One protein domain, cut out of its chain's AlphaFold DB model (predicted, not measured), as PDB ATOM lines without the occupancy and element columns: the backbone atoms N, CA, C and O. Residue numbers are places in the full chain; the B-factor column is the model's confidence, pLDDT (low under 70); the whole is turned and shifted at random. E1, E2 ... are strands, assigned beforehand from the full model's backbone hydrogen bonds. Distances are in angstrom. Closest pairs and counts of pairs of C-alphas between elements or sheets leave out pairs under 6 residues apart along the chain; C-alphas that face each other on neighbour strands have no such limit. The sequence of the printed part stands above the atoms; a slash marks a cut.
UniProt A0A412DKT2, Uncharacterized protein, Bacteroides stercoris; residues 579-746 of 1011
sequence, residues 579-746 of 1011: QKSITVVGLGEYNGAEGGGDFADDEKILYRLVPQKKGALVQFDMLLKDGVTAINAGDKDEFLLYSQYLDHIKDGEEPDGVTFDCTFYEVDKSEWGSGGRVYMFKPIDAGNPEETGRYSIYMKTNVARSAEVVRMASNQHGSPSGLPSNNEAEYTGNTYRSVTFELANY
ATOM      1  N   GLN A 579      36.993  33.712 -24.996       85.19
ATOM      2  CA  GLN A 579      36.502  32.728 -24.019       85.19
ATOM      3  C   GLN A 579      36.856  33.159 -22.591       85.19
ATOM      4  O   GLN A 579      37.169  32.333 -21.727       85.19
ATOM      5  N   LYS A 580      36.829  34.474 -22.351       91.69
ATOM      6  CA  LYS A 580      37.161  35.066 -21.059       91.69
ATOM      7  C   LYS A 580      36.066  34.774 -20.040       91.69
ATOM      8  O   LYS A 580      34.895  35.060 -20.273       91.69
ATOM      9  N   SER A 581      36.435  34.221 -18.892       93.06
ATOM     10  CA  SER A 581      35.485  33.850 -17.840       93.06
ATOM     11  C   SER A 581      36.030  34.117 -16.445       93.06
ATOM     12  O   SER A 581      37.241  34.076 -16.212       93.06
ATOM     13  N   ILE A 582      35.104  34.382 -15.525       95.06
ATOM     14  CA  ILE A 582      35.350  34.396 -14.087       95.06
ATOM     15  C   ILE A 582      35.014  33.001 -13.554       95.06
ATOM     16  O   ILE A 582      33.954  32.454 -13.844       95.06
ATOM     17  N   THR A 583      35.910  32.405 -12.776       92.94
ATOM     18  CA  THR A 583      35.634  31.218 -11.956       92.94
ATOM     19  C   THR A 583      35.859  31.581 -10.492       92.94
ATOM     20  O   THR A 583      36.705  32.423 -10.200       92.94
ATOM     21  N   VAL A 584      35.142  30.934  -9.574       93.12
ATOM     22  CA  VAL A 584      35.425  31.036  -8.137       93.12
ATOM     23  C   VAL A 584      36.040  29.724  -7.665       93.12
ATOM     24  O   VAL A 584      35.535  28.653  -7.996       93.12
ATOM     25  N   VAL A 585      37.152  29.796  -6.939       89.56
ATOM     26  CA  VAL A 585      37.859  28.622  -6.404       89.56
ATOM     27  C   VAL A 585      37.986  28.711  -4.882       89.56
ATOM     28  O   VAL A 585      37.733  29.756  -4.283       89.56
ATOM     29  N   GLY A 586      38.331  27.590  -4.241       82.88
ATOM     30  CA  GLY A 586      38.370  27.493  -2.773       82.88
ATOM     31  C   GLY A 586      36.993  27.309  -2.119       82.88
ATOM     32  O   GLY A 586      36.858  27.453  -0.902       82.88
ATOM     33  N   LEU A 587      35.978  26.987  -2.925       92.62
ATOM     34  CA  LEU A 587      34.609  26.708  -2.501       92.62
ATOM     35  C   LEU A 587      34.336  25.202  -2.422       92.62
ATOM     36  O   LEU A 587      35.054  24.396  -3.015       92.62
ATOM     37  N   GLY A 588      33.295  24.832  -1.677       90.94
ATOM     38  CA  GLY A 588      32.716  23.496  -1.758       90.94
ATOM     39  C   GLY A 588      31.968  23.322  -3.079       90.94
ATOM     40  O   GLY A 588      31.502  24.297  -3.666       90.94
ATOM     41  N   GLU A 589      31.840  22.079  -3.538       91.25
ATOM     42  CA  GLU A 589      31.067  21.732  -4.731       91.25
ATOM     43  C   GLU A 589      30.079  20.615  -4.385       91.25
ATOM     44  O   GLU A 589      30.446  19.675  -3.674       91.25
ATOM     45  N   TYR A 590      28.858  20.683  -4.906       88.12
ATOM     46  CA  TYR A 590      27.934  19.545  -4.941       88.12
ATOM     47  C   TYR A 590      27.257  19.450  -6.311       88.12
ATOM     48  O   TYR A 590      27.287  20.398  -7.104       88.12
ATOM     49  N   ASN A 591      26.710  18.279  -6.628       87.06
ATOM     50  CA  ASN A 591      26.015  18.060  -7.891       87.06
ATOM     51  C   ASN A 591      24.604  18.659  -7.812       87.06
ATOM     52  O   ASN A 591      23.875  18.343  -6.875       87.06
ATOM     53  N   GLY A 592      24.198  19.478  -8.784       84.38
ATOM     54  CA  GLY A 592      22.857  20.058  -8.817       84.38
ATOM     55  C   GLY A 592      21.742  19.009  -8.760       84.38
ATOM     56  O   GLY A 592      20.763  19.231  -8.054       84.38
ATOM     57  N   ALA A 593      21.952  17.815  -9.332       84.31
ATOM     58  CA  ALA A 593      21.008  16.692  -9.237       84.31
ATOM     59  C   ALA A 593      20.771  16.190  -7.795       84.31
ATOM     60  O   ALA A 593      19.767  15.539  -7.511       84.31
ATOM     61  N   GLU A 594      21.700  16.460  -6.871       80.94
ATOM     62  CA  GLU A 594      21.568  16.146  -5.439       80.94
ATOM     63  C   GLU A 594      20.869  17.275  -4.660       80.94
ATOM     64  O   GLU A 594      20.416  17.055  -3.538       80.94
ATOM     65  N   GLY A 595      20.766  18.471  -5.250       66.62
ATOM     66  CA  GLY A 595      20.200  19.678  -4.643       66.62
ATOM     67  C   GLY A 595      18.684  19.835  -4.781       66.62
ATOM     68  O   GLY A 595      18.156  20.854  -4.349       66.62
ATOM     69  N   GLY A 596      17.980  18.861  -5.366       66.56
ATOM     70  CA  GLY A 596      16.537  18.947  -5.621       66.56
ATOM     71  C   GLY A 596      16.183  19.814  -6.837       66.56
ATOM     72  O   GLY A 596      17.046  20.160  -7.636       66.56
ATOM     73  N   GLY A 597      14.899  20.156  -6.996       64.12
ATOM     74  CA  GLY A 597      14.375  20.846  -8.190       64.12
ATOM     75  C   GLY A 597      14.834  22.299  -8.395       64.12
ATOM     76  O   GLY A 597      14.451  22.911  -9.391       64.12
ATOM     77  N   ASP A 598      15.638  22.843  -7.481       70.19
ATOM     78  CA  ASP A 598      16.090  24.241  -7.490       70.19
ATOM     79  C   ASP A 598      17.378  24.453  -8.308       70.19
ATOM     80  O   ASP A 598      17.718  25.580  -8.699       70.19
ATOM     81  N   PHE A 599      18.101  23.367  -8.596       85.06
ATOM     82  CA  PHE A 599      19.377  23.377  -9.307       85.06
ATOM     83  C   PHE A 599      19.314  22.562 -10.595       85.06
ATOM     84  O   PHE A 599      18.460  21.701 -10.768       85.06
ATOM     85  N   ALA A 600      20.217  22.864 -11.525       86.62
ATOM     86  CA  ALA A 600      20.312  22.107 -12.760       86.62
ATOM     87  C   ALA A 600      21.018  20.762 -12.544       86.62
ATOM     88  O   ALA A 600      22.135  20.732 -12.029       86.62
ATOM     89  N   ASP A 601      20.413  19.675 -13.024       88.56
ATOM     90  CA  ASP A 601      20.931  18.305 -12.873       88.56
ATOM     91  C   ASP A 601      22.332  18.082 -13.482       88.56
ATOM     92  O   ASP A 601      23.065  17.180 -13.071       88.56
ATOM     93  N   ASP A 602      22.713  18.882 -14.478       88.62
ATOM     94  CA  ASP A 602      23.956  18.762 -15.244       88.62
ATOM     95  C   ASP A 602      25.070  19.728 -14.802       88.62
ATOM     96  O   ASP A 602      26.145  19.746 -15.410       88.62
ATOM     97  N   GLU A 603      24.856  20.518 -13.744       87.19
ATOM     98  CA  GLU A 603      25.828  21.503 -13.262       87.19
ATOM     99  C   GLU A 603      26.328  21.219 -11.841       87.19
ATOM    100  O   GLU A 603      25.655  20.643 -10.987       87.19
ATOM    101  N   LYS A 604      27.565  21.653 -11.584       88.75
ATOM    102  CA  LYS A 604      28.118  21.708 -10.233       88.75
ATOM    103  C   LYS A 604      27.773  23.043  -9.603       88.75
ATOM    104  O   LYS A 604      28.045  24.088 -10.196       88.75
ATOM    105  N   ILE A 605      27.263  22.999  -8.381       89.38
ATOM    106  CA  ILE A 605      26.969  24.193  -7.603       89.38
ATOM    107  C   ILE A 605      28.129  24.460  -6.655       89.38
ATOM    108  O   ILE A 605      28.525  23.598  -5.865       89.38
ATOM    109  N   LEU A 606      28.692  25.661  -6.766       93.19
ATOM    110  CA  LEU A 606      29.725  26.153  -5.866       93.19
ATOM    111  C   LEU A 606      29.063  26.751  -4.630       93.19
ATOM    112  O   LEU A 606      28.109  27.513  -4.768       93.19
ATOM    113  N   TYR A 607      29.589  26.466  -3.442       93.88
ATOM    114  CA  TYR A 607      29.057  27.037  -2.208       93.88
ATOM    115  C   TYR A 607      30.127  27.349  -1.164       93.88
ATOM    116  O   TYR A 607      31.205  26.745  -1.116       93.88
ATOM    117  N   ARG A 608      29.791  28.276  -0.270       94.69
ATOM    118  CA  ARG A 608      30.552  28.592   0.934       94.69
ATOM    119  C   ARG A 608      29.655  28.454   2.156       94.69
ATOM    120  O   ARG A 608      28.676  29.182   2.269       94.69
ATOM    121  N   LEU A 609      30.019  27.562   3.079       94.69
ATOM    122  CA  LEU A 609      29.366  27.491   4.387       94.69
ATOM    123  C   LEU A 609      29.832  28.640   5.285       94.69
ATOM    124  O   LEU A 609      31.029  28.933   5.362       94.69
ATOM    125  N   VAL A 610      28.874  29.282   5.952       95.38
ATOM    126  CA  VAL A 610      29.087  30.445   6.814       95.38
ATOM    127  C   VAL A 610      28.300  30.288   8.117       95.38
ATOM    128  O   VAL A 610      27.135  29.872   8.080       95.38
ATOM    129  N   PRO A 611      28.904  30.583   9.283       95.50
ATOM    130  CA  PRO A 611      28.198  30.529  10.559       95.50
ATOM    131  C   PRO A 611      26.983  31.463  10.565       95.50
ATOM    132  O   PRO A 611      27.033  32.532   9.958       95.50
ATOM    133  N   GLN A 612      25.920  31.102  11.290       96.75
ATOM    134  CA  GLN A 612      24.747  31.971  11.442       96.75
ATOM    135  C   GLN A 612      24.996  33.094  12.459       96.75
ATOM    136  O   GLN A 612      24.369  33.145  13.519       96.75
ATOM    137  N   LYS A 613      25.953  33.971  12.151       96.12
ATOM    138  CA  LYS A 613      26.302  35.156  12.935       96.12
ATOM    139  C   LYS A 613      26.589  36.338  12.027       96.12
ATOM    140  O   LYS A 613      27.073  36.171  10.906       96.12
ATOM    141  N   LYS A 614      26.312  37.534  12.526       95.88
ATOM    142  CA  LYS A 614      26.755  38.782  11.918       95.88
ATOM    143  C   LYS A 614      28.268  38.945  12.106       95.88
ATOM    144  O   LYS A 614      28.823  38.514  13.111       95.88
ATOM    145  N   GLY A 615      28.939  39.530  11.120       93.81
ATOM    146  CA  GLY A 615      30.383  39.751  11.145       93.81
ATOM    147  C   GLY A 615      31.222  38.502  10.855       93.81
ATOM    148  O   GLY A 615      32.440  38.541  11.018       93.81
ATOM    149  N   ALA A 616      30.623  37.393  10.408       94.62
ATOM    150  CA  ALA A 616      31.362  36.186  10.048       94.62
ATOM    151  C   ALA A 616      32.257  36.438   8.828       94.62
ATOM    152  O   ALA A 616      31.772  36.904   7.798       94.62
ATOM    153  N   LEU A 617      33.546  36.097   8.927       92.56
ATOM    154  CA  LEU A 617      34.498  36.219   7.822       92.56
ATOM    155  C   LEU A 617      34.164  35.229   6.697       92.56
ATOM    156  O   LEU A 617      34.045  34.021   6.914       92.56
ATOM    157  N   VAL A 618      34.090  35.740   5.473       93.88
ATOM    158  CA  VAL A 618      33.835  34.985   4.247       93.88
ATOM    159  C   VAL A 618      35.000  35.211   3.289       93.88
ATOM    160  O   VAL A 618      35.301  36.346   2.932       93.88
ATOM    161  N   GLN A 619      35.657  34.123   2.880       92.38
ATOM    162  CA  GLN A 619      36.793  34.150   1.957       92.38
ATOM    163  C   GLN A 619      36.557  33.205   0.781       92.38
ATOM    164  O   GLN A 619      36.076  32.081   0.964       92.38
ATOM    165  N   PHE A 620      36.906  33.683  -0.409       94.19
ATOM    166  CA  PHE A 620      36.888  32.953  -1.675       94.19
ATOM    167  C   PHE A 620      37.859  33.615  -2.658       94.19
ATOM    168  O   PHE A 620      38.251  34.765  -2.463       94.19
ATOM    169  N   ASP A 621      38.238  32.903  -3.719       94.69
ATOM    170  CA  ASP A 621      39.193  33.423  -4.698       94.69
ATOM    171  C   ASP A 621      38.562  33.541  -6.082       94.69
ATOM    172  O   ASP A 621      37.952  32.596  -6.592       94.69
ATOM    173  N   MET A 622      38.772  34.689  -6.719       95.75
ATOM    174  CA  MET A 622      38.481  34.887  -8.132       95.75
ATOM    175  C   MET A 622      39.615  34.303  -8.973       95.75
ATOM    176  O   MET A 622      40.775  34.616  -8.732       95.75
ATOM    177  N   LEU A 623      39.288  33.503  -9.988       96.12
ATOM    178  CA  LEU A 623      40.233  32.990 -10.979       96.12
ATOM    179  C   LEU A 623      39.770  33.356 -12.392       96.12
ATOM    180  O   LEU A 623      38.718  32.899 -12.844       96.12
ATOM    181  N   LEU A 624      40.572  34.142 -13.105       96.00
ATOM    182  CA  LEU A 624      40.286  34.562 -14.477       96.00
ATOM    183  C   LEU A 624      40.897  33.596 -15.496       96.00
ATOM    184  O   LEU A 624      42.055  33.186 -15.375       96.00
ATOM    185  N   LYS A 625      40.126  33.246 -16.530       94.06
ATOM    186  CA  LYS A 625      40.559  32.333 -17.600       94.06
ATOM    187  C   LYS A 625      40.205  32.859 -18.980       94.06
ATOM    188  O   LYS A 625      39.192  33.528 -19.122       94.06
ATOM    189  N   ASP A 626      40.995  32.483 -19.982       91.00
ATOM    190  CA  ASP A 626      40.633  32.509 -21.401       91.00
ATOM    191  C   ASP A 626      40.628  31.066 -21.928       91.00
ATOM    192  O   ASP A 626      41.667  30.393 -22.008       91.00
ATOM    193  N   GLY A 627      39.426  30.538 -22.157       86.75
ATOM    194  CA  GLY A 627      39.196  29.111 -22.350       86.75
ATOM    195  C   GLY A 627      39.647  28.322 -21.118       86.75
ATOM    196  O   GLY A 627      39.075  28.438 -20.036       86.75
ATOM    197  N   VAL A 628      40.697  27.514 -21.270       86.25
ATOM    198  CA  VAL A 628      41.270  26.700 -20.180       86.25
ATOM    199  C   VAL A 628      42.506  27.325 -19.523       86.25
ATOM    200  O   VAL A 628      43.033  26.764 -18.564       86.25
ATOM    201  N   THR A 629      42.992  28.460 -20.033       93.44
ATOM    202  CA  THR A 629      44.260  29.068 -19.600       93.44
ATOM    203  C   THR A 629      43.998  30.182 -18.595       93.44
ATOM    204  O   THR A 629      43.202  31.069 -18.882       93.44
ATOM    205  N   ALA A 630      44.675  30.170 -17.444       94.56
ATOM    206  CA  ALA A 630      44.600  31.269 -16.480       94.56
ATOM    207  C   ALA A 630      45.265  32.541 -17.034       94.56
ATOM    208  O   ALA A 630      46.333  32.463 -17.648       94.56
ATOM    209  N   ILE A 631      44.640  33.700 -16.820       95.44
ATOM    210  CA  ILE A 631      45.113  35.001 -17.317       95.44
ATOM    211  C   ILE A 631      45.016  36.076 -16.234       95.44
ATOM    212  O   ILE A 631      44.105  36.048 -15.420       95.44
ATOM    213  N   ASN A 632      45.927  37.046 -16.248       95.94
ATOM    214  CA  ASN A 632      45.871  38.195 -15.340       95.94
ATOM    215  C   ASN A 632      44.812  39.213 -15.796       95.94
ATOM    216  O   ASN A 632      44.527  39.328 -16.993       95.94
ATOM    217  N   ALA A 633      44.253  39.959 -14.845       94.31
ATOM    218  CA  ALA A 633      43.395  41.103 -15.122       94.31
ATOM    219  C   ALA A 633      44.189  42.224 -15.815       94.31
ATOM    220  O   ALA A 633      45.378  42.425 -15.562       94.31
ATOM    221  N   GLY A 634      43.530  42.978 -16.689       91.88
ATOM    222  CA  GLY A 634      44.060  44.226 -17.226       91.88
ATOM    223  C   GLY A 634      43.875  45.397 -16.255       91.88
ATOM    224  O   GLY A 634      42.933  45.427 -15.470       91.88
ATOM    225  N   ASP A 635      44.714  46.431 -16.374       87.75
ATOM    226  CA  ASP A 635      44.673  47.634 -15.512       87.75
ATOM    227  C   ASP A 635      43.320  48.377 -15.532       87.75
ATOM    228  O   ASP A 635      42.975  49.151 -14.628       87.75
ATOM    229  N   LYS A 636      42.556  48.174 -16.609       89.06
ATOM    230  CA  LYS A 636      41.242  48.775 -16.835       89.06
ATOM    231  C   LYS A 636      40.081  47.877 -16.434       89.06
ATOM    232  O   LYS A 636      38.955  48.346 -16.530       89.06
ATOM    233  N   ASP A 637      40.334  46.640 -16.028       92.69
ATOM    234  CA  ASP A 637      39.264  45.689 -15.761       92.69
ATOM    235  C   ASP A 637      38.560  46.049 -14.449       92.69
ATOM    236  O   ASP A 637      39.197  46.372 -13.443       92.69
ATOM    237  N   GLU A 638      37.229  46.048 -14.490       93.44
ATOM    238  CA  GLU A 638      36.353  46.357 -13.361       93.44
ATOM    239  C   GLU A 638      35.451  45.157 -13.113       93.44
ATOM    240  O   GLU A 638      34.773  44.674 -14.028       93.44
ATOM    241  N   PHE A 639      35.418  44.696 -11.867       95.38
ATOM    242  CA  PHE A 639      34.581  43.583 -11.449       95.38
ATOM    243  C   PHE A 639      33.472  44.077 -10.529       95.38
ATOM    244  O   PHE A 639      33.644  45.030  -9.773       95.38
ATOM    245  N   LEU A 640      32.322  43.423 -10.615       94.06
ATOM    246  CA  LEU A 640      31.106  43.737  -9.887       94.06
ATOM    247  C   LEU A 640      30.719  42.518  -9.054       94.06
ATOM    248  O   LEU A 640      30.541  41.425  -9.600       94.06
ATOM    249  N   LEU A 641      30.582  42.712  -7.747       94.75
ATOM    250  CA  LEU A 641      30.115  41.703  -6.806       94.75
ATOM    251  C   LEU A 641      28.744  42.107  -6.278       94.75
ATOM    252  O   LEU A 641      28.611  43.143  -5.629       94.75
ATOM    253  N   TYR A 642      27.737  41.283  -6.546       93.62
ATOM    254  CA  TYR A 642      26.374  41.490  -6.075       93.62
ATOM    255  C   TYR A 642      26.105  40.586  -4.876       93.62
ATOM    256  O   TYR A 642      26.220  39.364  -4.988       93.62
ATOM    257  N   SER A 643      25.757  41.199  -3.748       93.62
ATOM    258  CA  SER A 643      25.419  40.516  -2.500       93.62
ATOM    259  C   SER A 643      24.645  41.464  -1.587       93.62
ATOM    260  O   SER A 643      24.983  42.643  -1.455       93.62
ATOM    261  N   GLN A 644      23.599  40.943  -0.956       91.56
ATOM    262  CA  GLN A 644      22.815  41.651   0.048       91.56
ATOM    263  C   GLN A 644      23.422  41.503   1.441       91.56
ATOM    264  O   GLN A 644      23.389  42.463   2.221       91.56
ATOM    265  N   TYR A 645      24.007  40.339   1.737       94.75
ATOM    266  CA  TYR A 645      24.404  39.955   3.088       94.75
ATOM    267  C   TYR A 645      25.907  39.993   3.356       94.75
ATOM    268  O   TYR A 645      26.313  39.739   4.491       94.75
ATOM    269  N   LEU A 646      26.729  40.381   2.376       95.44
ATOM    270  CA  LEU A 646      28.163  40.603   2.545       95.44
ATOM    271  C   LEU A 646      28.537  42.086   2.502       95.44
ATOM    272  O   LEU A 646      28.084  42.863   1.657       95.44
ATOM    273  N   ASP A 647      29.444  42.457   3.397       94.81
ATOM    274  CA  ASP A 647      30.135  43.738   3.420       94.81
ATOM    275  C   ASP A 647      31.618  43.534   3.115       94.81
ATOM    276  O   ASP A 647      32.233  42.577   3.592       94.81
ATOM    277  N   HIS A 648      32.206  44.438   2.327       91.88
ATOM    278  CA  HIS A 648      33.657  44.452   2.163       91.88
ATOM    279  C   HIS A 648      34.326  44.835   3.490       91.88
ATOM    280  O   HIS A 648      33.777  45.593   4.298       91.88
ATOM    281  N   ILE A 649      35.520  44.298   3.717       92.00
ATOM    282  CA  ILE A 649      36.381  44.733   4.815       92.00
ATOM    283  C   ILE A 649      37.167  45.943   4.310       92.00
ATOM    284  O   ILE A 649      37.660  45.925   3.185       92.00
ATOM    285  N   LYS A 650      37.228  47.015   5.102       90.00
ATOM    286  CA  LYS A 650      37.892  48.253   4.686       90.00
ATOM    287  C   LYS A 650      39.404  48.061   4.638       90.00
ATOM    288  O   LYS A 650      39.967  47.392   5.501       90.00
ATOM    289  N   ASP A 651      40.053  48.715   3.681       85.25
ATOM    290  CA  ASP A 651      41.515  48.782   3.613       85.25
ATOM    291  C   ASP A 651      42.081  49.339   4.938       85.25
ATOM    292  O   ASP A 651      41.625  50.377   5.433       85.25
ATOM    293  N   GLY A 652      43.068  48.654   5.517       85.25
ATOM    294  CA  GLY A 652      43.622  48.942   6.845       85.25
ATOM    295  C   GLY A 652      42.929  48.230   8.018       85.25
ATOM    296  O   GLY A 652      43.394  48.360   9.152       85.25
ATOM    297  N   GLU A 653      41.829  47.508   7.775       89.62
ATOM    298  CA  GLU A 653      41.144  46.632   8.741       89.62
ATOM    299  C   GLU A 653      41.358  45.143   8.397       89.62
ATOM    300  O   GLU A 653      40.494  44.300   8.658       89.62
ATOM    301  N   GLU A 654      42.488  44.803   7.772       88.00
ATOM    302  CA  GLU A 654      42.802  43.433   7.371       88.00
ATOM    303  C   GLU A 654      42.829  42.482   8.585       88.00
ATOM    304  O   GLU A 654      43.387  42.828   9.632       88.00
ATOM    305  N   PRO A 655      42.287  41.254   8.462       85.69
ATOM    306  CA  PRO A 655      42.515  40.217   9.461       85.69
ATOM    307  C   PRO A 655      44.013  39.925   9.637       85.69
ATOM    308  O   PRO A 655      44.790  40.000   8.683       85.69
ATOM    309  N   ASP A 656      44.419  39.528  10.845       81.88
ATOM    310  CA  ASP A 656      45.824  39.247  11.153       81.88
ATOM    311  C   ASP A 656      46.452  38.250  10.161       81.88
ATOM    312  O   ASP A 656      45.988  37.121   9.989       81.88
ATOM    313  N   GLY A 657      47.548  38.669   9.522       83.38
ATOM    314  CA  GLY A 657      48.285  37.853   8.553       83.38
ATOM    315  C   GLY A 657      47.681  37.805   7.145       83.38
ATOM    316  O   GLY A 657      48.206  37.076   6.306       83.38
ATOM    317  N   VAL A 658      46.624  38.576   6.871       86.75
ATOM    318  CA  VAL A 658      46.013  38.707   5.543       86.75
ATOM    319  C   VAL A 658      46.508  39.981   4.857       86.75
ATOM    320  O   VAL A 658      46.656  41.029   5.477       86.75
ATOM    321  N   THR A 659      46.777  39.893   3.557       87.38
ATOM    322  CA  THR A 659      46.978  41.048   2.673       87.38
ATOM    323  C   THR A 659      45.916  40.971   1.588       87.38
ATOM    324  O   THR A 659      45.683  39.896   1.040       87.38
ATOM    325  N   PHE A 660      45.220  42.074   1.322       91.94
ATOM    326  CA  PHE A 660      44.181  42.090   0.297       91.94
ATOM    327  C   PHE A 660      44.791  42.127  -1.104       91.94
ATOM    328  O   PHE A 660      45.730  42.876  -1.354       91.94
ATOM    329  N   ASP A 661      44.211  41.355  -2.024       92.19
ATOM    330  CA  ASP A 661      44.562  41.382  -3.451       92.19
ATOM    331  C   ASP A 661      43.714  42.385  -4.240       92.19
ATOM    332  O   ASP A 661      44.050  42.742  -5.371       92.19
ATOM    333  N   CYS A 662      42.592  42.820  -3.664       93.25
ATOM    334  CA  CYS A 662      41.593  43.656  -4.315       93.25
ATOM    335  C   CYS A 662      41.253  44.878  -3.459       93.25
ATOM    336  O   CYS A 662      41.101  44.760  -2.248       93.25
ATOM    337  N   THR A 663      41.025  46.014  -4.113       92.00
ATOM    338  CA  THR A 663      40.403  47.195  -3.500       92.00
ATOM    339  C   THR A 663      38.936  47.259  -3.903       92.00
ATOM    340  O   THR A 663      38.609  47.154  -5.091       92.00
ATOM    341  N   PHE A 664      38.066  47.465  -2.918       93.56
ATOM    342  CA  PHE A 664      36.624  47.617  -3.099       93.56
ATOM    343  C   PHE A 664      36.212  49.091  -3.113       93.56
ATOM    344  O   PHE A 664      36.787  49.937  -2.433       93.56
ATOM    345  N   TYR A 665      35.171  49.382  -3.882       89.38
ATOM    346  CA  TYR A 665      34.572  50.697  -4.028       89.38
ATOM    347  C   TYR A 665      33.059  50.553  -3.863       89.38
ATOM    348  O   TYR A 665      32.408  49.765  -4.557       89.38
ATOM    349  N   GLU A 666      32.496  51.306  -2.919       83.81
ATOM    350  CA  GLU A 666      31.049  51.362  -2.735       83.81
ATOM    351  C   GLU A 666      30.394  52.051  -3.934       83.81
ATOM    352  O   GLU A 666      30.805  53.136  -4.348       83.81
ATOM    353  N   VAL A 667      29.357  51.413  -4.470       84.62
ATOM    354  CA  VAL A 667      28.487  51.990  -5.496       84.62
ATOM    355  C   VAL A 667      27.296  52.640  -4.797       84.62
ATOM    356  O   VAL A 667      26.716  52.038  -3.883       84.62
ATOM    357  N   ASP A 668      26.923  53.855  -5.212       82.56
ATOM    358  CA  ASP A 668      25.793  54.576  -4.621       82.56
ATOM    359  C   ASP A 668      24.514  53.726  -4.712       82.56
ATOM    360  O   ASP A 668      24.234  53.080  -5.724       82.56
ATOM    361  N   LYS A 669      23.711  53.715  -3.643       84.31
ATOM    362  CA  LYS A 669      22.481  52.910  -3.580       84.31
ATOM    363  C   LYS A 669      21.499  53.239  -4.708       84.31
ATOM    364  O   LYS A 669      20.740  52.367  -5.129       84.31
ATOM    365  N   SER A 670      21.494  54.479  -5.192       82.25
ATOM    366  CA  SER A 670      20.674  54.899  -6.333       82.25
ATOM    367  C   SER A 670      21.107  54.267  -7.663       82.25
ATOM    368  O   SER A 670      20.296  54.197  -8.586       82.25
ATOM    369  N   GLU A 671      22.330  53.736  -7.739       80.50
ATOM    370  CA  GLU A 671      22.936  53.146  -8.939       80.50
ATOM    371  C   GLU A 671      22.944  51.610  -8.943       80.50
ATOM    372  O   GLU A 671      23.239  51.001  -9.968       80.50
ATOM    373  N   TRP A 672      22.551  50.948  -7.846       84.94
ATOM    374  CA  TRP A 672      22.464  49.477  -7.763       84.94
ATOM    375  C   TRP A 672      21.557  48.856  -8.841       84.94
ATOM    376  O   TRP A 672      21.678  47.678  -9.194       84.94
ATOM    377  N   GLY A 673      20.623  49.648  -9.372       82.94
ATOM    378  CA  GLY A 673      19.620  49.179 -10.315       82.94
ATOM    379  C   GLY A 673      18.805  48.029  -9.721       82.94
ATOM    380  O   GLY A 673      18.618  47.913  -8.512       82.94
ATOM    381  N   SER A 674      18.310  47.144 -10.580       85.94
ATOM    382  CA  SER A 674      17.529  45.976 -10.150       85.94
ATOM    383  C   SER A 674      18.371  44.692 -10.030       85.94
ATOM    384  O   SER A 674      17.827  43.621  -9.759       85.94
ATOM    385  N   GLY A 675      19.697  44.797 -10.205       83.88
ATOM    386  CA  GLY A 675      20.660  43.713  -9.970       83.88
ATOM    387  C   GLY A 675      20.909  43.419  -8.487       83.88
ATOM    388  O   GLY A 675      21.449  42.367  -8.166       83.88
ATOM    389  N   GLY A 676      20.461  44.309  -7.596       87.44
ATOM    390  CA  GLY A 676      20.687  44.218  -6.156       87.44
ATOM    391  C   GLY A 676      21.893  45.028  -5.705       87.44
ATOM    392  O   GLY A 676      22.539  45.702  -6.505       87.44
ATOM    393  N   ARG A 677      22.178  44.968  -4.404       91.62
ATOM    394  CA  ARG A 677      23.340  45.625  -3.810       91.62
ATOM    395  C   ARG A 677      24.626  45.146  -4.469       91.62
ATOM    396  O   ARG A 677      24.830  43.943  -4.604       91.62
ATOM    397  N   VAL A 678      25.465  46.096  -4.881       91.56
ATOM    398  CA  VAL A 678      26.671  45.833  -5.668       91.56
ATOM    399  C   VAL A 678      27.873  46.583  -5.110       91.56
ATOM    400  O   VAL A 678      27.773  47.747  -4.721       91.56
ATOM    401  N   TYR A 679      29.016  45.911  -5.120       92.69
ATOM    402  CA  TYR A 679      30.328  46.520  -4.976       92.69
ATOM    403  C   TYR A 679      31.075  46.436  -6.292       92.69
ATOM    404  O   TYR A 679      31.036  45.404  -6.964       92.69
ATOM    405  N   MET A 680      31.806  47.492  -6.625       92.94
ATOM    406  CA  MET A 680      32.824  47.414  -7.661       92.94
ATOM    407  C   MET A 680      34.167  47.121  -6.993       92.94
ATOM    408  O   MET A 680      34.465  47.673  -5.935       92.94
ATOM    409  N   PHE A 681      34.981  46.251  -7.578       94.19
ATOM    410  CA  PHE A 681      36.332  46.004  -7.090       94.19
ATOM    411  C   PHE A 681      37.332  45.832  -8.228       94.19
ATOM    412  O   PHE A 681      36.984  45.487  -9.364       94.19
ATOM    413  N   LYS A 682      38.599  46.087  -7.903       93.31
ATOM    414  CA  LYS A 682      39.734  45.939  -8.815       93.31
ATOM    415  C   LYS A 682      40.900  45.253  -8.110       93.31
ATOM    416  O   LYS A 682      41.137  45.565  -6.941       93.31
ATOM    417  N   PRO A 683      41.669  44.404  -8.808       92.56
ATOM    418  CA  PRO A 683      42.955  43.948  -8.301       92.56
ATOM    419  C   PRO A 683      43.909  45.112  -8.009       92.56
ATOM    420  O   PRO A 683      43.978  46.065  -8.788       92.56
ATOM    421  N   ILE A 684      44.665  45.015  -6.916       90.19
ATOM    422  CA  ILE A 684      45.677  46.004  -6.519       90.19
ATOM    423  C   ILE A 684      46.895  45.930  -7.450       90.19
ATOM    424  O   ILE A 684      47.357  46.962  -7.936       90.19
ATOM    425  N   ASP A 685      47.374  44.717  -7.757       85.44
ATOM    426  CA  ASP A 685      48.412  44.448  -8.765       85.44
ATOM    427  C   ASP A 685      47.841  43.565  -9.887       85.44
ATOM    428  O   ASP A 685      48.030  42.348  -9.932       85.44
ATOM    429  N   ALA A 686      47.076  44.186 -10.791       82.69
ATOM    430  CA  ALA A 686      46.368  43.480 -11.861       82.69
ATOM    431  C   ALA A 686      47.305  42.628 -12.734       82.69
ATOM    432  O   ALA A 686      46.960  41.501 -13.081       82.69
ATOM    433  N   GLY A 687      48.508  43.125 -13.034       81.25
ATOM    434  CA  GLY A 687      49.450  42.481 -13.948       81.25
ATOM    435  C   GLY A 687      50.341  41.404 -13.327       81.25
ATOM    436  O   GLY A 687      50.933  40.631 -14.087       81.25
ATOM    437  N   ASN A 688      50.455  41.340 -11.998       84.56
ATOM    438  CA  ASN A 688      51.410  40.468 -11.311       84.56
ATOM    439  C   ASN A 688      50.888  39.938  -9.948       84.56
ATOM    440  O   ASN A 688      51.523  40.176  -8.921       84.56
ATOM    441  N   PRO A 689      49.761  39.198  -9.925       86.94
ATOM    442  CA  PRO A 689      49.309  38.497  -8.721       86.94
ATOM    443  C   PRO A 689      50.295  37.397  -8.295       86.94
ATOM    444  O   PRO A 689      51.121  36.947  -9.096       86.94
ATOM    445  N   GLU A 690      50.183  36.916  -7.050       85.44
ATOM    446  CA  GLU A 690      51.019  35.813  -6.538       85.44
ATOM    447  C   GLU A 690      50.879  34.528  -7.373       85.44
ATOM    448  O   GLU A 690      51.861  33.829  -7.635       85.44
ATOM    449  N   GLU A 691      49.659  34.239  -7.830       91.56
ATOM    450  CA  GLU A 691      49.338  33.166  -8.766       91.56
ATOM    451  C   GLU A 691      48.597  33.754  -9.974       91.56
ATOM    452  O   GLU A 691      47.646  34.518  -9.817       91.56
ATOM    453  N   THR A 692      49.025  33.396 -11.191       93.75
ATOM    454  CA  THR A 692      48.466  33.934 -12.443       93.75
ATOM    455  C   THR A 692      46.938  33.877 -12.456       93.75
ATOM    456  O   THR A 692      46.346  32.799 -12.434       93.75
ATOM    457  N   GLY A 693      46.312  35.048 -12.559       92.06
ATOM    458  CA  GLY A 693      44.869  35.226 -12.670       92.06
ATOM    459  C   GLY A 693      44.062  34.980 -11.401       92.06
ATOM    460  O   GLY A 693      42.834  35.046 -11.487       92.06
ATOM    461  N   ARG A 694      44.703  34.690 -10.261       95.31
ATOM    462  CA  ARG A 694      44.037  34.437  -8.979       95.31
ATOM    463  C   ARG A 694      44.098  35.670  -8.078       95.31
ATOM    464  O   ARG A 694      45.168  36.244  -7.908       95.31
ATOM    465  N   TYR A 695      42.960  36.033  -7.493       94.94
ATOM    466  CA  TYR A 695      42.830  37.159  -6.567       94.94
ATOM    467  C   TYR A 695      41.925  36.771  -5.393       94.94
ATOM    468  O   TYR A 695      40.760  36.415  -5.600       94.94
ATOM    469  N   SER A 696      42.448  36.831  -4.172       92.88
ATOM    470  CA  SER A 696      41.715  36.511  -2.949       92.88
ATOM    471  C   SER A 696      40.802  37.654  -2.507       92.88
ATOM    472  O   SER A 696      41.182  38.827  -2.491       92.88
ATOM    473  N   ILE A 697      39.574  37.298  -2.130       94.00
ATOM    474  CA  ILE A 697      38.529  38.227  -1.695       94.00
ATOM    475  C   ILE A 697      38.109  37.876  -0.269       94.00
ATOM    476  O   ILE A 697      37.826  36.718   0.046       94.00
ATOM    477  N   TYR A 698      38.038  38.902   0.579       93.44
ATOM    478  CA  TYR A 698      37.655  38.803   1.983       93.44
ATOM    479  C   TYR A 698      36.488  39.748   2.266       93.44
ATOM    480  O   TYR A 698      36.557  40.948   2.004       93.44
ATOM    481  N   MET A 699      35.405  39.200   2.803       94.50
ATOM    482  CA  MET A 699      34.181  39.924   3.148       94.50
ATOM    483  C   MET A 699      33.672  39.470   4.514       94.50
ATOM    484  O   MET A 699      34.174  38.500   5.081       94.50
ATOM    485  N   LYS A 700      32.658  40.147   5.050       95.19
ATOM    486  CA  LYS A 700      31.985  39.749   6.292       95.19
ATOM    487  C   LYS A 700      30.474  39.748   6.144       95.19
ATOM    488  O   LYS A 700      29.938  40.562   5.398       95.19
ATOM    489  N   THR A 701      29.781  38.876   6.867       96.94
ATOM    490  CA  THR A 701      28.313  38.910   6.906       96.94
ATOM    491  C   THR A 701      27.807  40.163   7.621       96.94
ATOM    492  O   THR A 701      28.413  40.626   8.588       96.94
ATOM    493  N   ASN A 702      26.676  40.713   7.184       95.38
ATOM    494  CA  ASN A 702      26.028  41.863   7.834       95.38
ATOM    495  C   ASN A 702      24.735  41.501   8.595       95.38
ATOM    496  O   ASN A 702      24.197  42.334   9.329       95.38
ATOM    497  N   VAL A 703      24.282  40.254   8.459       95.56
ATOM    498  CA  VAL A 703      23.145  39.643   9.155       95.56
ATOM    499  C   VAL A 703      23.521  38.232   9.603       95.56
ATOM    500  O   VAL A 703      24.411  37.611   9.022       95.56
ATOM    501  N   ALA A 704      22.835  37.710  10.622       95.12
ATOM    502  CA  ALA A 704      23.087  36.359  11.119       95.12
ATOM    503  C   ALA A 704      22.665  35.265  10.127       95.12
ATOM    504  O   ALA A 704      23.419  34.332   9.875       95.12
ATOM    505  N   ARG A 705      21.476  35.392   9.527       94.69
ATOM    506  CA  ARG A 705      20.993  34.493   8.468       94.69
ATOM    507  C   ARG A 705      21.411  35.053   7.120       94.69
ATOM    508  O   ARG A 705      20.711  35.873   6.540       94.69
ATOM    509  N   SER A 706      22.603  34.666   6.689       94.69
ATOM    510  CA  SER A 706      23.268  35.247   5.525       94.69
ATOM    511  C   SER A 706      23.151  34.395   4.264       94.69
ATOM    512  O   SER A 706      23.857  34.680   3.305       94.69
ATOM    513  N   ALA A 707      22.357  33.324   4.256       92.88
ATOM    514  CA  ALA A 707      22.227  32.490   3.069       92.88
ATOM    515  C   ALA A 707      21.703  33.312   1.879       92.88
ATOM    516  O   ALA A 707      20.676  33.980   1.977       92.88
ATOM    517  N   GLU A 708      22.433  33.295   0.767       92.44
ATOM    518  CA  GLU A 708      22.096  34.039  -0.448       92.44
ATOM    519  C   GLU A 708      22.873  33.508  -1.653       92.44
ATOM    520  O   GLU A 708      23.795  32.706  -1.522       92.44
ATOM    521  N   VAL A 709      22.561  34.036  -2.833       91.50
ATOM    522  CA  VAL A 709      23.343  33.795  -4.046       91.50
ATOM    523  C   VAL A 709      24.237  34.987  -4.302       91.50
ATOM    524  O   VAL A 709      23.747  36.091  -4.545       91.50
ATOM    525  N   VAL A 710      25.544  34.756  -4.322       93.69
ATOM    526  CA  VAL A 710      26.519  35.790  -4.658       93.69
ATOM    527  C   VAL A 710      26.831  35.706  -6.144       93.69
ATOM    528  O   VAL A 710      27.124  34.632  -6.678       93.69
ATOM    529  N   ARG A 711      26.790  36.852  -6.828       92.94
ATOM    530  CA  ARG A 711      27.147  36.957  -8.248       92.94
ATOM    531  C   ARG A 711      28.397  37.791  -8.432       92.94
ATOM    532  O   ARG A 711      28.491  38.899  -7.913       92.94
ATOM    533  N   MET A 712      29.291  37.294  -9.277       94.31
ATOM    534  CA  MET A 712      30.448  38.030  -9.763       94.31
ATOM    535  C   MET A 712      30.371  38.180 -11.282       94.31
ATOM    536  O   MET A 712      30.142  37.216 -12.016       94.31
ATOM    537  N   ALA A 713      30.554  39.404 -11.760       93.38
ATOM    538  CA  ALA A 713      30.581  39.740 -13.178       93.38
ATOM    539  C   ALA A 713      31.671  40.781 -13.447       93.38
ATOM    540  O   ALA A 713      32.147  41.436 -12.525       93.38
ATOM    541  N   SER A 714      32.058  40.963 -14.706       93.12
ATOM    542  CA  SER A 714      32.787  42.166 -15.108       93.12
ATOM    543  C   SER A 714      31.802  43.275 -15.469       93.12
ATOM    544  O   SER A 714      30.674  42.999 -15.899       93.12
ATOM    545  N   ASN A 715      32.246  44.527 -15.393       89.50
ATOM    546  CA  ASN A 715      31.522  45.619 -16.034       89.50
ATOM    547  C   ASN A 715      31.408  45.352 -17.555       89.50
ATOM    548  O   ASN A 715      32.184  44.569 -18.114       89.50
ATOM    549  N   GLN A 716      30.395  45.914 -18.213       85.62
ATOM    550  CA  GLN A 716      30.080  45.633 -19.620       85.62
ATOM    551  C   GLN A 716      30.544  46.785 -20.519       85.62
ATOM    552  O   GLN A 716      30.501  47.950 -20.122       85.62
ATOM    553  N   HIS A 717      30.984  46.478 -21.743       80.81
ATOM    554  CA  HIS A 717      31.459  47.501 -22.680       80.81
ATOM    555  C   HIS A 717      30.376  48.563 -22.945       80.81
ATOM    556  O   HIS A 717      29.222  48.229 -23.210       80.81
ATOM    557  N   GLY A 718      30.744  49.847 -22.876       77.12
ATOM    558  CA  GLY A 718      29.810  50.967 -23.053       77.12
ATOM    559  C   GLY A 718      28.895  51.247 -21.851       77.12
ATOM    560  O   GLY A 718      28.088  52.172 -21.912       77.12
ATOM    561  N   SER A 719      29.012  50.489 -20.753       82.38
ATOM    562  CA  SER A 719      28.381  50.851 -19.476       82.38
ATOM    563  C   SER A 719      29.209  51.914 -18.743       82.38
ATOM    564  O   SER A 719      30.425  51.988 -18.958       82.38
ATOM    565  N   PRO A 720      28.600  52.735 -17.865       84.19
ATOM    566  CA  PRO A 720      29.351  53.636 -16.996       84.19
ATOM    567  C   PRO A 720      30.374  52.866 -16.155       84.19
ATOM    568  O   PRO A 720      30.098  51.771 -15.660       84.19
ATOM    569  N   SER A 721      31.566  53.437 -15.994       84.50
ATOM    570  CA  SER A 721      32.569  52.908 -15.071       84.50
ATOM    571  C   SER A 721      32.053  52.952 -13.631       84.50
ATOM    572  O   SER A 721      31.494  53.959 -13.202       84.50
ATOM    573  N   GLY A 722      32.290  51.882 -12.869       78.06
ATOM    574  CA  GLY A 722      31.927  51.816 -11.450       78.06
ATOM    575  C   GLY A 722      32.900  52.561 -10.527       78.06
ATOM    576  O   GLY A 722      32.764  52.491  -9.309       78.06
ATOM    577  N   LEU A 723      33.924  53.229 -11.079       79.81
ATOM    578  CA  LEU A 723      34.915  53.991 -10.317       79.81
ATOM    579  C   LEU A 723      34.358  55.373  -9.933       79.81
ATOM    580  O   LEU A 723      34.145  56.199 -10.827       79.81
ATOM    581  N   PRO A 724      34.261  55.711  -8.629       70.62
ATOM    582  CA  PRO A 724      33.725  57.003  -8.183       70.62
ATOM    583  C   PRO A 724      34.484  58.230  -8.722       70.62
ATOM    584  O   PRO A 724      33.963  59.339  -8.755       70.62
ATOM    585  N   SER A 725      35.744  58.048  -9.129       67.06
ATOM    586  CA  SER A 725      36.655  59.105  -9.581       67.06
ATOM    587  C   SER A 725      36.765  59.243 -11.107       67.06
ATOM    588  O   SER A 725      37.548  60.068 -11.581       67.06
ATOM    589  N   ASN A 726      36.003  58.469 -11.890       68.88
ATOM    590  CA  ASN A 726      36.194  58.364 -13.343       68.88
ATOM    591  C   ASN A 726      35.314  59.311 -14.195       68.88
ATOM    592  O   ASN A 726      35.221  59.133 -15.405       68.88
ATOM    593  N   ASN A 727      34.692  60.338 -13.597       65.75
ATOM    594  CA  ASN A 727      33.936  61.401 -14.293       65.75
ATOM    595  C   ASN A 727      32.945  60.897 -15.374       65.75
ATOM    596  O   ASN A 727      32.944  61.425 -16.485       65.75
ATOM    597  N   GLU A 728      32.129  59.881 -15.069       66.88
ATOM    598  CA  GLU A 728      31.126  59.299 -15.991       66.88
ATOM    599  C   GLU A 728      31.701  58.669 -17.281       66.88
ATOM    600  O   GLU A 728      30.975  58.451 -18.250       66.88
ATOM    601  N   ALA A 729      33.002  58.358 -17.333       79.50
ATOM    602  CA  ALA A 729      33.587  57.698 -18.497       79.50
ATOM    603  C   ALA A 729      33.042  56.269 -18.693       79.50
ATOM    604  O   ALA A 729      32.795  55.534 -17.734       79.50
ATOM    605  N   GLU A 730      32.908  55.860 -19.958       85.62
ATOM    606  CA  GLU A 730      32.525  54.494 -20.325       85.62
ATOM    607  C   GLU A 730      33.623  53.483 -19.961       85.62
ATOM    608  O   GLU A 730      34.828  53.740 -20.096       85.62
ATOM    609  N   TYR A 731      33.195  52.297 -19.531       88.69
ATOM    610  CA  TYR A 731      34.069  51.165 -19.270       88.69
ATOM    611  C   TYR A 731      34.734  50.663 -20.562       88.69
ATOM    612  O   TYR A 731      34.070  50.404 -21.567       88.69
ATOM    613  N   THR A 732      36.065  50.506 -20.524       88.19
ATOM    614  CA  THR A 732      36.896  50.077 -21.672       88.19
ATOM    615  C   THR A 732      37.819  48.896 -21.351       88.19
ATOM    616  O   THR A 732      38.778  48.648 -22.086       88.19
ATOM    617  N   GLY A 733      37.584  48.213 -20.228       89.50
ATOM    618  CA  GLY A 733      38.297  46.989 -19.870       89.50
ATOM    619  C   GLY A 733      37.767  45.765 -20.618       89.50
ATOM    620  O   GLY A 733      36.869  45.854 -21.458       89.50
ATOM    621  N   ASN A 734      38.337  44.607 -20.311       90.81
ATOM    622  CA  ASN A 734      37.865  43.322 -20.808       90.81
ATOM    623  C   ASN A 734      36.513  42.956 -20.185       90.81
ATOM    624  O   ASN A 734      36.241  43.273 -19.026       90.81
ATOM    625  N   THR A 735      35.692  42.224 -20.929       90.75
ATOM    626  CA  THR A 735      34.484  41.595 -20.399       90.75
ATOM    627  C   THR A 735      34.713  40.100 -20.177       90.75
ATOM    628  O   THR A 735      35.522  39.465 -20.858       90.75
ATOM    629  N   TYR A 736      34.050  39.551 -19.161       93.00
ATOM    630  CA  TYR A 736      34.191  38.166 -18.732       93.00
ATOM    631  C   TYR A 736      32.820  37.541 -18.475       93.00
ATOM    632  O   TYR A 736      31.906  38.186 -17.947       93.00
ATOM    633  N   ARG A 737      32.704  36.243 -18.773       92.69
ATOM    634  CA  ARG A 737      31.532  35.443 -18.409       92.69
ATOM    635  C   ARG A 737      31.323  35.439 -16.900       92.69
ATOM    636  O   ARG A 737      32.245  35.115 -16.151       92.69
ATOM    637  N   SER A 738      30.115  35.817 -16.480       93.25
ATOM    638  CA  SER A 738      29.729  35.906 -15.068       93.25
ATOM    639  C   SER A 738      29.633  34.533 -14.407       93.25
ATOM    640  O   SER A 738      29.320  33.548 -15.075       93.25
ATOM    641  N   VAL A 739      29.780  34.504 -13.085       92.69
ATOM    642  CA  VAL A 739      29.674  33.301 -12.251       92.69
ATOM    643  C   VAL A 739      28.860  33.586 -10.992       92.69
ATOM    644  O   VAL A 739      28.784  34.728 -10.532       92.69
ATOM    645  N   THR A 740      28.267  32.539 -10.426       92.31
ATOM    646  CA  THR A 740      27.612  32.574  -9.118       92.31
ATOM    647  C   THR A 740      28.089  31.464  -8.211       92.31
ATOM    648  O   THR A 740      28.576  30.433  -8.674       92.31
ATOM    649  N   PHE A 741      27.904  31.678  -6.917       93.38
ATOM    650  CA  PHE A 741      28.028  30.647  -5.902       93.38
ATOM    651  C   PHE A 741      27.029  30.903  -4.771       93.38
ATOM    652  O   PHE A 741      26.562  32.026  -4.575       93.38
ATOM    653  N   GLU A 742      26.717  29.851  -4.028       92.69
ATOM    654  CA  GLU A 742      25.798  29.892  -2.898       92.69
ATOM    655  C   GLU A 742      26.552  30.253  -1.617       92.69
ATOM    656  O   GLU A 742      27.524  29.599  -1.232       92.69
ATOM    657  N   LEU A 743      26.084  31.275  -0.916       94.62
ATOM    658  CA  LEU A 743      26.376  31.440   0.494       94.62
ATOM    659  C   LEU A 743      25.376  30.567   1.251       94.62
ATOM    660  O   LEU A 743      24.177  30.823   1.223       94.62
ATOM    661  N   ALA A 744      25.858  29.511   1.897       93.31
ATOM    662  CA  ALA A 744      25.034  28.579   2.653       93.31
ATOM    663  C   ALA A 744      25.332  28.734   4.143       93.31
ATOM    664  O   ALA A 744      26.476  28.959   4.537       93.31
ATOM    665  N   ASN A 745      24.321  28.605   4.995       94.19
ATOM    666  CA  ASN A 745      24.547  28.650   6.431       94.19
ATOM    667  C   ASN A 745      24.814  27.257   7.004       94.19
ATOM    668  O   ASN A 745      24.189  26.276   6.602       94.19
ATOM    669  N   TYR A 746      25.715  27.173   7.986       94.50
ATOM    670  CA  TYR A 746      25.728  26.021   8.888       94.50
ATOM    671  C   TYR A 746      24.411  25.953   9.680       94.50
ATOM    672  O   TYR A 746      23.647  26.923   9.728       94.50
TER     673      TYR A 746
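Overview. This is residues 579 to 746 of the 1011 residues of an uncharacterized protein of Bacteroides stercoris (UniProt A0A412DKT2). Little regular structure and long loops surround two sheets partly face to face: the strongly twisted mixed sheet E2-E3-E11-E10-E5-E8-E7 and the curled, antiparallel sheet E1-E4-E9-E6. Edge strand E2 reaches beyond the smaller sheet. The 168 printed residues hold eleven strands, E1 to E11 along the chain, 67 residues, and no named helix: all strand, compact, radius of gyration of the C-alphas 15.9 A, spans 45 by 36 by 35 A.

Arrangement. Start at the hairpin of E10, residues 708 to 714, and E11, residues 739 to 745, antiparallel, with N 712 and O 739 2.9 A apart. E3, residues 604 to 610, is parallel to E11; N 608 and O 742 are 2.8 A apart. Toward E1, residues 580 to 585, the closest C-alphas are Val 739 and Ile 582, 6.1 A.

Along the chain. Find C-alpha 580 at (37.161, 35.066, -21.059), where E1 begins. E4, residues 617 to 626, runs 30.1 A; E9, residues 694 to 701, 22.8 A. Look for E2 at 588 to 591, E5 at 639 to 642, E6 at 646 to 648, E7 at 662 to 666 and E8 at 678 to 683. E11 ends at (24.547, 28.650, 6.431).

Size, cuts and confidence. The farthest C-alphas, Glu 594 and Asn 727, are 47.7 A apart. The printed part has no cut. The link E10 to E11, 24 residues, is long. Residues 595 to 597 and 725 to 728 have pLDDT under 70.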